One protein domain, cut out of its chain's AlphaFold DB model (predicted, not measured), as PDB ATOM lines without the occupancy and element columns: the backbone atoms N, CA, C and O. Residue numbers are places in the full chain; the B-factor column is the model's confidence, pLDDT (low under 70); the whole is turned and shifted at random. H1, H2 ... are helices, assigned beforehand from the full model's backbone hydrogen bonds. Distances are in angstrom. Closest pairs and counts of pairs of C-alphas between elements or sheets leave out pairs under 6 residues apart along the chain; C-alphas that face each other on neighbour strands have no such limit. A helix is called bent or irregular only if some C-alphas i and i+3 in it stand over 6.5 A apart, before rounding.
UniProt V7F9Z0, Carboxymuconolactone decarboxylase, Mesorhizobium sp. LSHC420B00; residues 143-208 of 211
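What this domain is: This is residues 143 to 208 of the 211 residues of the protein "Carboxymuconolactone decarboxylase" of Mesorhizobium sp. LSHC420B00 (UniProt V7F9Z0). Three helices make the body: H1 crosses H3 nearly at right angles, and H2 folds back along the first part of H3 as a helical hairpin. The fourth helix, H4, is reached by a loop from the far end of H3 and reaches away from the body as an arm, with residues 199 to 207 of it sticking out. You are reading 66 printed residues with four named helices, in the order H1, H2, H3, H4, and no named strand; the class is all helix. The whole is compact, with a radius of gyration of the C-alphas of 12.2 A, and spans 31 by 30 by 21 A.

How they stand to each other: Start at H1, residues 143 to 155, and look across to H3, residues 172 to 187: they touch, about perpendicular at 77 degrees, and their closest C-alphas, those of Gly 148 and Gly 184, are 3.5 A apart. Go on to H2, residues 160 to 168, which H1 only just touches, with residues 149 to 153 alone and 3 pairs of C-alphas within 8 A; the closest are those of Glu 153 and Ala 160, 5.9 A apart. H1 and H2 run opposite ways at a steep tilt of 63 degrees. H2 and H3 form a helical hairpin and run opposite ways at a steep tilt of 44 degrees. H3 touches H2 with residues 174 to 176 alone, and the closest C-alphas, those of Ala 168 and Ala 175, are 5.3 A apart. H4, residues 194 to 207, is close to H3 but not clearly touching it; their closest C-alphas, those of Leu 187 and Lys 197, are 7.3 A apart. H4 is apart from H1 and from H2. In H1 every O i to N i+4 pair is within hydrogen-bond range; H3 has 8 of 12, H4 has 9 of 10, and H2 has 2 of 5, with 2 of 6 O i to N i+3 pairs within range.

Where its parts are: Find C-alpha 143 at (32.893, -41.358, -9.699); from there H1 runs 18.5 A to C-alpha 155. H2 runs 12.6 A from Ala 160 to Ala 168. Find C-alpha 172 at (21.285, -51.142, -20.510), where H3 begins its 20.1 A; it is neither bent nor irregular, but only just: C-alphas 184 and 187 are 6.3 A apart. H4 runs 20.5 A from His 194 to C-alpha 207 at (19.805, -28.219, -36.423).

The domain as a whole: The C-alphas farthest apart, those of Gly 169 and Gly 191, are 34.3 A apart. Residues 199 to 208 stand free. The printed part has no cut; the links H1 to H2 and H2 to H3 are tight, and H3 to H4 is short. The mean pLDDT of the printed part is 86.0, and residues 157 to 158 and residue 208 are under 70.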
ATOM      1  N   GLY A 143      33.508 -42.655 -10.011       82.44
ATOM      2  CA  GLY A 143      32.893 -41.358  -9.699       82.44
ATOM      3  C   GLY A 143      31.974 -40.801 -10.795       82.44
ATOM      4  O   GLY A 143      31.094 -39.995 -10.491       82.44
ATOM      5  N   ARG A 144      32.132 -41.243 -12.051       86.00
ATOM      6  CA  ARG A 144      31.366 -40.741 -13.209       86.00
ATOM      7  C   ARG A 144      29.882 -41.035 -13.074       86.00
ATOM      8  O   ARG A 144      29.059 -40.155 -13.298       86.00
ATOM      9  N   GLY A 145      29.549 -42.248 -12.637       86.06
ATOM     10  CA  GLY A 145      28.162 -42.667 -12.473       86.06
ATOM     11  C   GLY A 145      27.422 -41.865 -11.409       86.06
ATOM     12  O   GLY A 145      26.263 -41.499 -11.597       86.06
ATOM     13  N   TRP A 146      28.103 -41.546 -10.305       86.56
ATOM     14  CA  TRP A 146      27.541 -40.705  -9.251       86.56
ATOM     15  C   TRP A 146      27.326 -39.267  -9.739       86.56
ATOM     16  O   TRP A 146      26.208 -38.759  -9.651       86.56
ATOM     17  N   ALA A 147      28.353 -38.655 -10.337       88.88
ATOM     18  CA  ALA A 147      28.264 -37.297 -10.872       88.88
ATOM     19  C   ALA A 147      27.183 -37.181 -11.959       88.88
ATOM     20  O   ALA A 147      26.445 -36.200 -12.010       88.88
ATOM     21  N   GLY A 148      27.045 -38.207 -12.803       89.75
ATOM     22  CA  GLY A 148      26.030 -38.255 -13.847       89.75
ATOM     23  C   GLY A 148      24.606 -38.309 -13.306       89.75
ATOM     24  O   GLY A 148      23.729 -37.621 -13.827       89.75
ATOM     25  N   ARG A 149      24.366 -39.072 -12.235       87.56
ATOM     26  CA  ARG A 149      23.055 -39.117 -11.567       87.56
ATOM     27  C   ARG A 149      22.714 -37.783 -10.916       87.56
ATOM     28  O   ARG A 149      21.628 -37.269 -11.152       87.56
ATOM     29  N   GLU A 150      23.659 -37.194 -10.186       89.25
ATOM     30  CA  GLU A 150      23.460 -35.879  -9.567       89.25
ATOM     31  C   GLU A 150      23.186 -34.802 -10.630       89.25
ATOM     32  O   GLU A 150      22.274 -33.984 -10.491       89.25
ATOM     33  N   MET A 151      23.941 -34.820 -11.731       88.94
ATOM     34  CA  MET A 151      23.722 -33.918 -12.857       88.94
ATOM     35  C   MET A 151      22.329 -34.097 -13.460       88.94
ATOM     36  O   MET A 151      21.632 -33.117 -13.719       88.94
ATOM     37  N   LEU A 152      21.902 -35.343 -13.670       86.25
ATOM     38  CA  LEU A 152      20.582 -35.614 -14.215       86.25
ATOM     39  C   LEU A 152      19.472 -35.104 -13.292       86.25
ATOM     40  O   LEU A 152      18.552 -34.450 -13.776       86.25
ATOM     41  N   GLU A 153      19.563 -35.362 -11.987       87.38
ATOM     42  CA  GLU A 153      18.593 -34.881 -10.994       87.38
ATOM     43  C   GLU A 153      18.480 -33.352 -10.992       87.38
ATOM     44  O   GLU A 153      17.389 -32.803 -10.852       87.38
ATOM     45  N   ARG A 154      19.593 -32.641 -11.209       86.12
ATOM     46  CA  ARG A 154      19.589 -31.175 -11.337       86.12
ATOM     47  C   ARG A 154      18.897 -30.692 -12.613       86.12
ATOM     48  O   ARG A 154      18.279 -29.629 -12.604       86.12
ATOM     49  N   LEU A 155      19.045 -31.423 -13.718       82.56
ATOM     50  CA  LEU A 155      18.524 -31.032 -15.033       82.56
ATOM     51  C   LEU A 155      17.062 -31.430 -15.239       82.56
ATOM     52  O   LEU A 155      16.307 -30.713 -15.898       82.56
ATOM     53  N   VAL A 156      16.659 -32.570 -14.689       78.12
ATOM     54  CA  VAL A 156      15.302 -33.090 -14.784       78.12
ATOM     55  C   VAL A 156      14.589 -32.749 -13.489       78.12
ATOM     56  O   VAL A 156      14.763 -33.414 -12.476       78.12
ATOM     57  N   ALA A 157      13.740 -31.721 -13.525       64.44
ATOM     58  CA  ALA A 157      12.795 -31.425 -12.449       64.44
ATOM     59  C   ALA A 157      11.685 -32.507 -12.389       64.44
ATOM     60  O   ALA A 157      10.521 -32.226 -12.675       64.44
ATOM     61  N   GLY A 158      12.049 -33.767 -12.113       67.88
ATOM     62  CA  GLY A 158      11.174 -34.940 -12.203       67.88
ATOM     63  C   GLY A 158      11.894 -36.290 -12.046       67.88
ATOM     64  O   GLY A 158      12.952 -36.385 -11.432       67.88
ATOM     65  N   ASP A 159      11.291 -37.347 -12.605       75.00
ATOM     66  CA  ASP A 159      11.698 -38.756 -12.460       75.00
ATOM     67  C   ASP A 159      12.916 -39.131 -13.332       75.00
ATOM     68  O   ASP A 159      12.797 -39.714 -14.415       75.00
ATOM     69  N   ALA A 160      14.108 -38.765 -12.854       77.19
ATOM     70  CA  ALA A 160      15.395 -39.119 -13.454       77.19
ATOM     71  C   ALA A 160      15.578 -40.643 -13.617       77.19
ATOM     72  O   ALA A 160      16.136 -41.102 -14.615       77.19
ATOM     73  N   GLN A 161      15.065 -41.430 -12.669       75.44
ATOM     74  CA  GLN A 161      15.159 -42.888 -12.702       75.44
ATOM     75  C   GLN A 161      14.273 -43.466 -13.818       75.44
ATOM     76  O   GLN A 161      14.761 -44.199 -14.678       75.44
ATOM     77  N   GLY A 162      13.016 -43.030 -13.913       78.19
ATOM     78  CA  GLY A 162      12.100 -43.453 -14.973       78.19
ATOM     79  C   GLY A 162      12.454 -42.946 -16.375       78.19
ATOM     80  O   GLY A 162      11.959 -43.487 -17.371       78.19
ATOM     81  N   TYR A 163      13.312 -41.927 -16.513       74.25
ATOM     82  CA  TYR A 163      13.924 -41.587 -17.805       74.25
ATOM     83  C   TYR A 163      14.816 -42.731 -18.310       74.25
ATOM     84  O   TYR A 163      14.679 -43.149 -19.461       74.25
ATOM     85  N   PHE A 164      15.671 -43.284 -17.444       74.44
ATOM     86  CA  PHE A 164      16.583 -44.358 -17.827       74.44
ATOM     87  C   PHE A 164      15.937 -45.728 -17.861       74.44
ATOM     88  O   PHE A 164      16.257 -46.490 -18.767       74.44
ATOM     89  N   ASP A 165      15.007 -46.036 -16.959       79.06
ATOM     90  CA  ASP A 165      14.362 -47.354 -16.921       79.06
ATOM     91  C   ASP A 165      13.672 -47.687 -18.256       79.06
ATOM     92  O   ASP A 165      13.706 -48.827 -18.724       79.06
ATOM     93  N   ARG A 166      13.133 -46.666 -18.939       76.44
ATOM     94  CA  ARG A 166      12.545 -46.798 -20.282       76.44
ATOM     95  C   ARG A 166      13.556 -47.216 -21.347       76.44
ATOM     96  O   ARG A 166      13.203 -47.955 -22.262       76.44
ATOM     97  N   PHE A 167      14.792 -46.740 -21.246       75.25
ATOM     98  CA  PHE A 167      15.837 -47.012 -22.227       75.25
ATOM     99  C   PHE A 167      16.667 -48.255 -21.868       75.25
ATOM    100  O   PHE A 167      16.998 -49.062 -22.738       75.25
ATOM    101  N   ALA A 168      16.932 -48.468 -20.578       82.06
ATOM    102  CA  ALA A 168      17.686 -49.597 -20.045       82.06
ATOM    103  C   ALA A 168      17.005 -50.945 -20.311       82.06
ATOM    104  O   ALA A 168      17.694 -51.949 -20.479       82.06
ATOM    105  N   GLY A 169      15.672 -50.966 -20.428       85.75
ATOM    106  CA  GLY A 169      14.935 -52.159 -20.853       85.75
ATOM    107  C   GLY A 169      15.293 -52.648 -22.264       85.75
ATOM    108  O   GLY A 169      15.045 -53.806 -22.579       85.75
ATOM    109  N   THR A 170      15.888 -51.789 -23.101       89.44
ATOM    110  CA  THR A 170      16.342 -52.138 -24.460       89.44
ATOM    111  C   THR A 170      17.866 -52.175 -24.574       89.44
ATOM    112  O   THR A 170      18.407 -53.113 -25.153       89.44
ATOM    113  N   ALA A 171      18.563 -51.168 -24.038       89.81
ATOM    114  CA  ALA A 171      20.014 -51.017 -24.159       89.81
ATOM    115  C   ALA A 171      20.622 -50.548 -22.819       89.81
ATOM    116  O   ALA A 171      20.859 -49.351 -22.617       89.81
ATOM    117  N   PRO A 172      20.823 -51.472 -21.861       87.94
ATOM    118  CA  PRO A 172      21.285 -51.142 -20.510       87.94
ATOM    119  C   PRO A 172      22.717 -50.592 -20.481       87.94
ATOM    120  O   PRO A 172      23.032 -49.723 -19.672       87.94
ATOM    121  N   ASP A 173      23.572 -51.049 -21.390       89.81
ATOM    122  CA  ASP A 173      24.932 -50.551 -21.586       89.81
ATOM    123  C   ASP A 173      24.945 -49.092 -22.059       89.81
ATOM    124  O   ASP A 173      25.690 -48.270 -21.529       89.81
ATOM    125  N   LEU A 174      24.069 -48.737 -22.997       86.50
ATOM    126  CA  LEU A 174      23.945 -47.369 -23.489       86.50
ATOM    127  C   LEU A 174      23.232 -46.450 -22.477       86.50
ATOM    128  O   LEU A 174      23.574 -45.267 -22.386       86.50
ATOM    129  N   ALA A 175      22.318 -46.977 -21.656       87.44
ATOM    130  CA  ALA A 175      21.792 -46.248 -20.498       87.44
ATOM    131  C   ALA A 175      22.924 -45.888 -19.520       87.44
ATOM    132  O   ALA A 175      23.069 -44.725 -19.138       87.44
ATOM    133  N   GLN A 176      23.769 -46.864 -19.177       87.19
ATOM    134  CA  GLN A 176      24.904 -46.656 -18.280       87.19
ATOM    135  C   GLN A 176      25.942 -45.698 -18.882       87.19
ATOM    136  O   GLN A 176      26.371 -44.762 -18.214       87.19
ATOM    137  N   LEU A 177      26.270 -45.845 -20.170       88.50
ATOM    138  CA  LEU A 177      27.165 -44.928 -20.879       88.50
ATOM    139  C   LEU A 177      26.627 -43.492 -20.884       88.50
ATOM    140  O   LEU A 177      27.394 -42.543 -20.749       88.50
ATOM    141  N   SER A 178      25.313 -43.315 -21.018       88.06
ATOM    142  CA  SER A 178      24.695 -41.990 -20.968       88.06
ATOM    143  C   SER A 178      24.879 -41.340 -19.596       88.06
ATOM    144  O   SER A 178      25.201 -40.154 -19.533       88.06
ATOM    145  N   ILE A 179      24.731 -42.108 -18.509       88.94
ATOM    146  CA  ILE A 179      24.998 -41.639 -17.141       88.94
ATOM    147  C   ILE A 179      26.474 -41.277 -16.993       88.94
ATOM    148  O   ILE A 179      26.788 -40.142 -16.646       88.94
ATOM    149  N   ASP A 180      27.372 -42.217 -17.278       88.94
ATOM    150  CA  ASP A 180      28.792 -42.057 -16.977       88.94
ATOM    151  C   ASP A 180      29.448 -41.001 -17.864       88.94
ATOM    152  O   ASP A 180      30.180 -40.142 -17.381       88.94
ATOM    153  N   PHE A 181      29.189 -41.050 -19.170       88.06
ATOM    154  CA  PHE A 181      29.829 -40.163 -20.129       88.06
ATOM    155  C   PHE A 181      29.005 -38.907 -20.406       88.06
ATOM    156  O   PHE A 181      29.524 -37.803 -20.287       88.06
ATOM    157  N   GLY A 182      27.731 -39.047 -20.773       88.88
ATOM    158  CA  GLY A 182      26.904 -37.901 -21.165       88.88
ATOM    159  C   GLY A 182      26.675 -36.929 -20.006       88.88
ATOM    160  O   GLY A 182      26.969 -35.738 -20.112       88.88
ATOM    161  N   PHE A 183      26.189 -37.445 -18.879       89.81
ATOM    162  CA  PHE A 183      25.923 -36.624 -17.701       89.81
ATOM    163  C   PHE A 183      27.163 -36.455 -16.813       89.81
ATOM    164  O   PHE A 183      27.461 -35.334 -16.409       89.81
ATOM    165  N   GLY A 184      27.888 -37.540 -16.534       89.50
ATOM    166  CA  GLY A 184      28.970 -37.577 -15.545       89.50
ATOM    167  C   GLY A 184      30.319 -37.041 -16.018       89.50
ATOM    168  O   GLY A 184      31.065 -36.495 -15.213       89.50
ATOM    169  N   GLU A 185      30.626 -37.150 -17.309       88.00
ATOM    170  CA  GLU A 185      31.827 -36.551 -17.892       88.00
ATOM    171  C   GLU A 185      31.475 -35.279 -18.654       88.00
ATOM    172  O   GLU A 185      31.938 -34.217 -18.291       88.00
ATOM    173  N   ALA A 186      30.628 -35.305 -19.677       89.94
ATOM    174  CA  ALA A 186      30.444 -34.124 -20.516       89.94
ATOM    175  C   ALA A 186      29.716 -32.971 -19.791       89.94
ATOM    176  O   ALA A 186      30.177 -31.830 -19.818       89.94
ATOM    177  N   LEU A 187      28.588 -33.244 -19.127       90.62
ATOM    178  CA  LEU A 187      27.779 -32.190 -18.501       90.62
ATOM    179  C   LEU A 187      28.253 -31.780 -17.103       90.62
ATOM    180  O   LEU A 187      28.172 -30.592 -16.786       90.62
ATOM    181  N   ALA A 188      28.758 -32.712 -16.292       89.81
ATOM    182  CA  ALA A 188      29.184 -32.445 -14.915       89.81
ATOM    183  C   ALA A 188      30.546 -31.752 -14.778       89.81
ATOM    184  O   ALA A 188      30.865 -31.278 -13.692       89.81
ATOM    185  N   ARG A 189      31.339 -31.647 -15.851       87.88
ATOM    186  CA  ARG A 189      32.646 -30.973 -15.805       87.88
ATOM    187  C   ARG A 189      32.548 -29.499 -15.435       87.88
ATOM    188  O   ARG A 189      31.690 -28.785 -15.939       87.88
ATOM    189  N   ASP A 190      33.465 -29.009 -14.618       88.62
ATOM    190  CA  ASP A 190      33.579 -27.575 -14.343       88.62
ATOM    191  C   ASP A 190      34.217 -26.817 -15.517       88.62
ATOM    192  O   ASP A 190      34.751 -27.422 -16.437       88.62
ATOM    193  N   GLY A 191      34.180 -25.481 -15.481       88.81
ATOM    194  CA  GLY A 191      34.841 -24.614 -16.472       88.81
ATOM    195  C   GLY A 191      33.905 -23.991 -17.512       88.81
ATOM    196  O   GLY A 191      34.267 -22.997 -18.136       88.81
ATOM    197  N   LEU A 192      32.672 -24.494 -17.636       93.19
ATOM    198  CA  LEU A 192      31.590 -23.842 -18.378       93.19
ATOM    199  C   LEU A 192      30.268 -23.955 -17.607       93.19
ATOM    200  O   LEU A 192      29.879 -25.045 -17.182       93.19
ATOM    201  N   ASP A 193      29.570 -22.828 -17.444       91.81
ATOM    202  CA  ASP A 193      28.294 -22.777 -16.726       91.81
ATOM    203  C   ASP A 193      27.233 -23.704 -17.347       91.81
ATOM    204  O   ASP A 193      27.136 -23.864 -18.566       91.81
ATOM    205  N   HIS A 194      26.385 -24.288 -16.501       89.94
ATOM    206  CA  HIS A 194      25.376 -25.261 -16.914       89.94
ATOM    207  C   HIS A 194      24.358 -24.674 -17.893       89.94
ATOM    208  O   HIS A 194      23.985 -25.342 -18.858       89.94
ATOM    209  N   LYS A 195      23.931 -23.418 -17.707       91.38
ATOM    210  CA  LYS A 195      22.987 -22.779 -18.636       91.38
ATOM    211  C   LYS A 195      23.631 -22.577 -20.003       91.38
ATOM    212  O   LYS A 195      22.968 -22.769 -21.018       91.38
ATOM    213  N   ALA A 196      24.921 -22.247 -20.029       95.31
ATOM    214  CA  ALA A 196      25.683 -22.098 -21.260       95.31
ATOM    215  C   ALA A 196      25.820 -23.435 -22.016       95.31
ATOM    216  O   ALA A 196      25.592 -23.479 -23.226       95.31
ATOM    217  N   LYS A 197      26.077 -24.541 -21.303       95.31
ATOM    218  CA  LYS A 197      26.063 -25.897 -21.885       95.31
ATOM    219  C   LYS A 197      24.700 -26.258 -22.470       95.31
ATOM    220  O   LYS A 197      24.620 -26.694 -23.613       95.31
ATOM    221  N   LEU A 198      23.620 -26.044 -21.718       93.62
ATOM    222  CA  LEU A 198      22.259 -26.334 -22.185       93.62
ATOM    223  C   LEU A 198      21.873 -25.496 -23.408       93.62
ATOM    224  O   LEU A 198      21.186 -25.989 -24.305       93.62
ATOM    225  N   LEU A 199      22.337 -24.246 -23.475       95.25
ATOM    226  CA  LEU A 199      22.127 -23.385 -24.632       95.25
ATOM    227  C   LEU A 199      22.850 -23.929 -25.872       95.25
ATOM    228  O   LEU A 199      22.233 -24.026 -26.931       95.25
ATOM    229  N   ALA A 200      24.107 -24.365 -25.732       96.38
ATOM    230  CA  ALA A 200      24.854 -25.022 -26.807       96.38
ATOM    231  C   ALA A 200      24.158 -26.307 -27.294       96.38
ATOM    232  O   ALA A 200      23.944 -26.479 -28.493       96.38
ATOM    233  N   ILE A 201      23.705 -27.160 -26.368       94.81
ATOM    234  CA  ILE A 201      22.942 -28.376 -26.691       94.81
ATOM    235  C   ILE A 201      21.660 -28.032 -27.451       94.81
ATOM    236  O   ILE A 201      21.358 -28.653 -28.467       94.81
ATOM    237  N   THR A 202      20.920 -27.018 -27.000       94.94
ATOM    238  CA  THR A 202      19.686 -26.570 -27.665       94.94
ATOM    239  C   THR A 202      19.963 -26.104 -29.094       94.94
ATOM    240  O   THR A 202      19.227 -26.468 -30.012       94.94
ATOM    241  N   ILE A 203      21.047 -25.350 -29.302       95.31
ATOM    242  CA  ILE A 203      21.494 -24.920 -30.635       95.31
ATOM    243  C   ILE A 203      21.745 -26.139 -31.527       95.31
ATOM    244  O   ILE A 203      21.208 -26.210 -32.633       95.31
ATOM    245  N   TRP A 204      22.487 -27.133 -31.043       94.56
ATOM    246  CA  TRP A 204      22.809 -28.334 -31.814       94.56
ATOM    247  C   TRP A 204      21.582 -29.186 -32.142       94.56
ATOM    248  O   TRP A 204      21.402 -29.593 -33.290       94.56
ATOM    249  N   LEU A 205      20.690 -29.393 -31.172       90.31
ATOM    250  CA  LEU A 205      19.456 -30.155 -31.371       90.31
ATOM    251  C   LEU A 205      18.445 -29.427 -32.268       90.31
ATOM    252  O   LEU A 205      17.608 -30.073 -32.891       90.31
ATOM    253  N   SER A 206      18.517 -28.099 -32.383       87.75
ATOM    254  CA  SER A 206      17.666 -27.348 -33.315       87.75
ATOM    255  C   SER A 206      18.040 -27.564 -34.788       87.75
ATOM    256  O   SER A 206      17.186 -27.425 -35.663       87.75
ATOM    257  N   ARG A 207      19.289 -27.968 -35.067       73.69
ATOM    258  CA  ARG A 207      19.805 -28.219 -36.423       73.69
ATOM    259  C   ARG A 207      19.392 -29.588 -36.978       73.69
ATOM    260  O   ARG A 207      19.410 -29.780 -38.188       73.69
ATOM    261  N   SER A 208      18.998 -30.539 -36.129       57.22
ATOM    262  CA  SER A 208      18.724 -31.927 -36.541       57.22
ATOM    263  C   SER A 208      17.399 -32.130 -37.291       57.22
ATOM    264  O   SER A 208      17.051 -33.261 -37.625       57.22
TER     265      SER A 208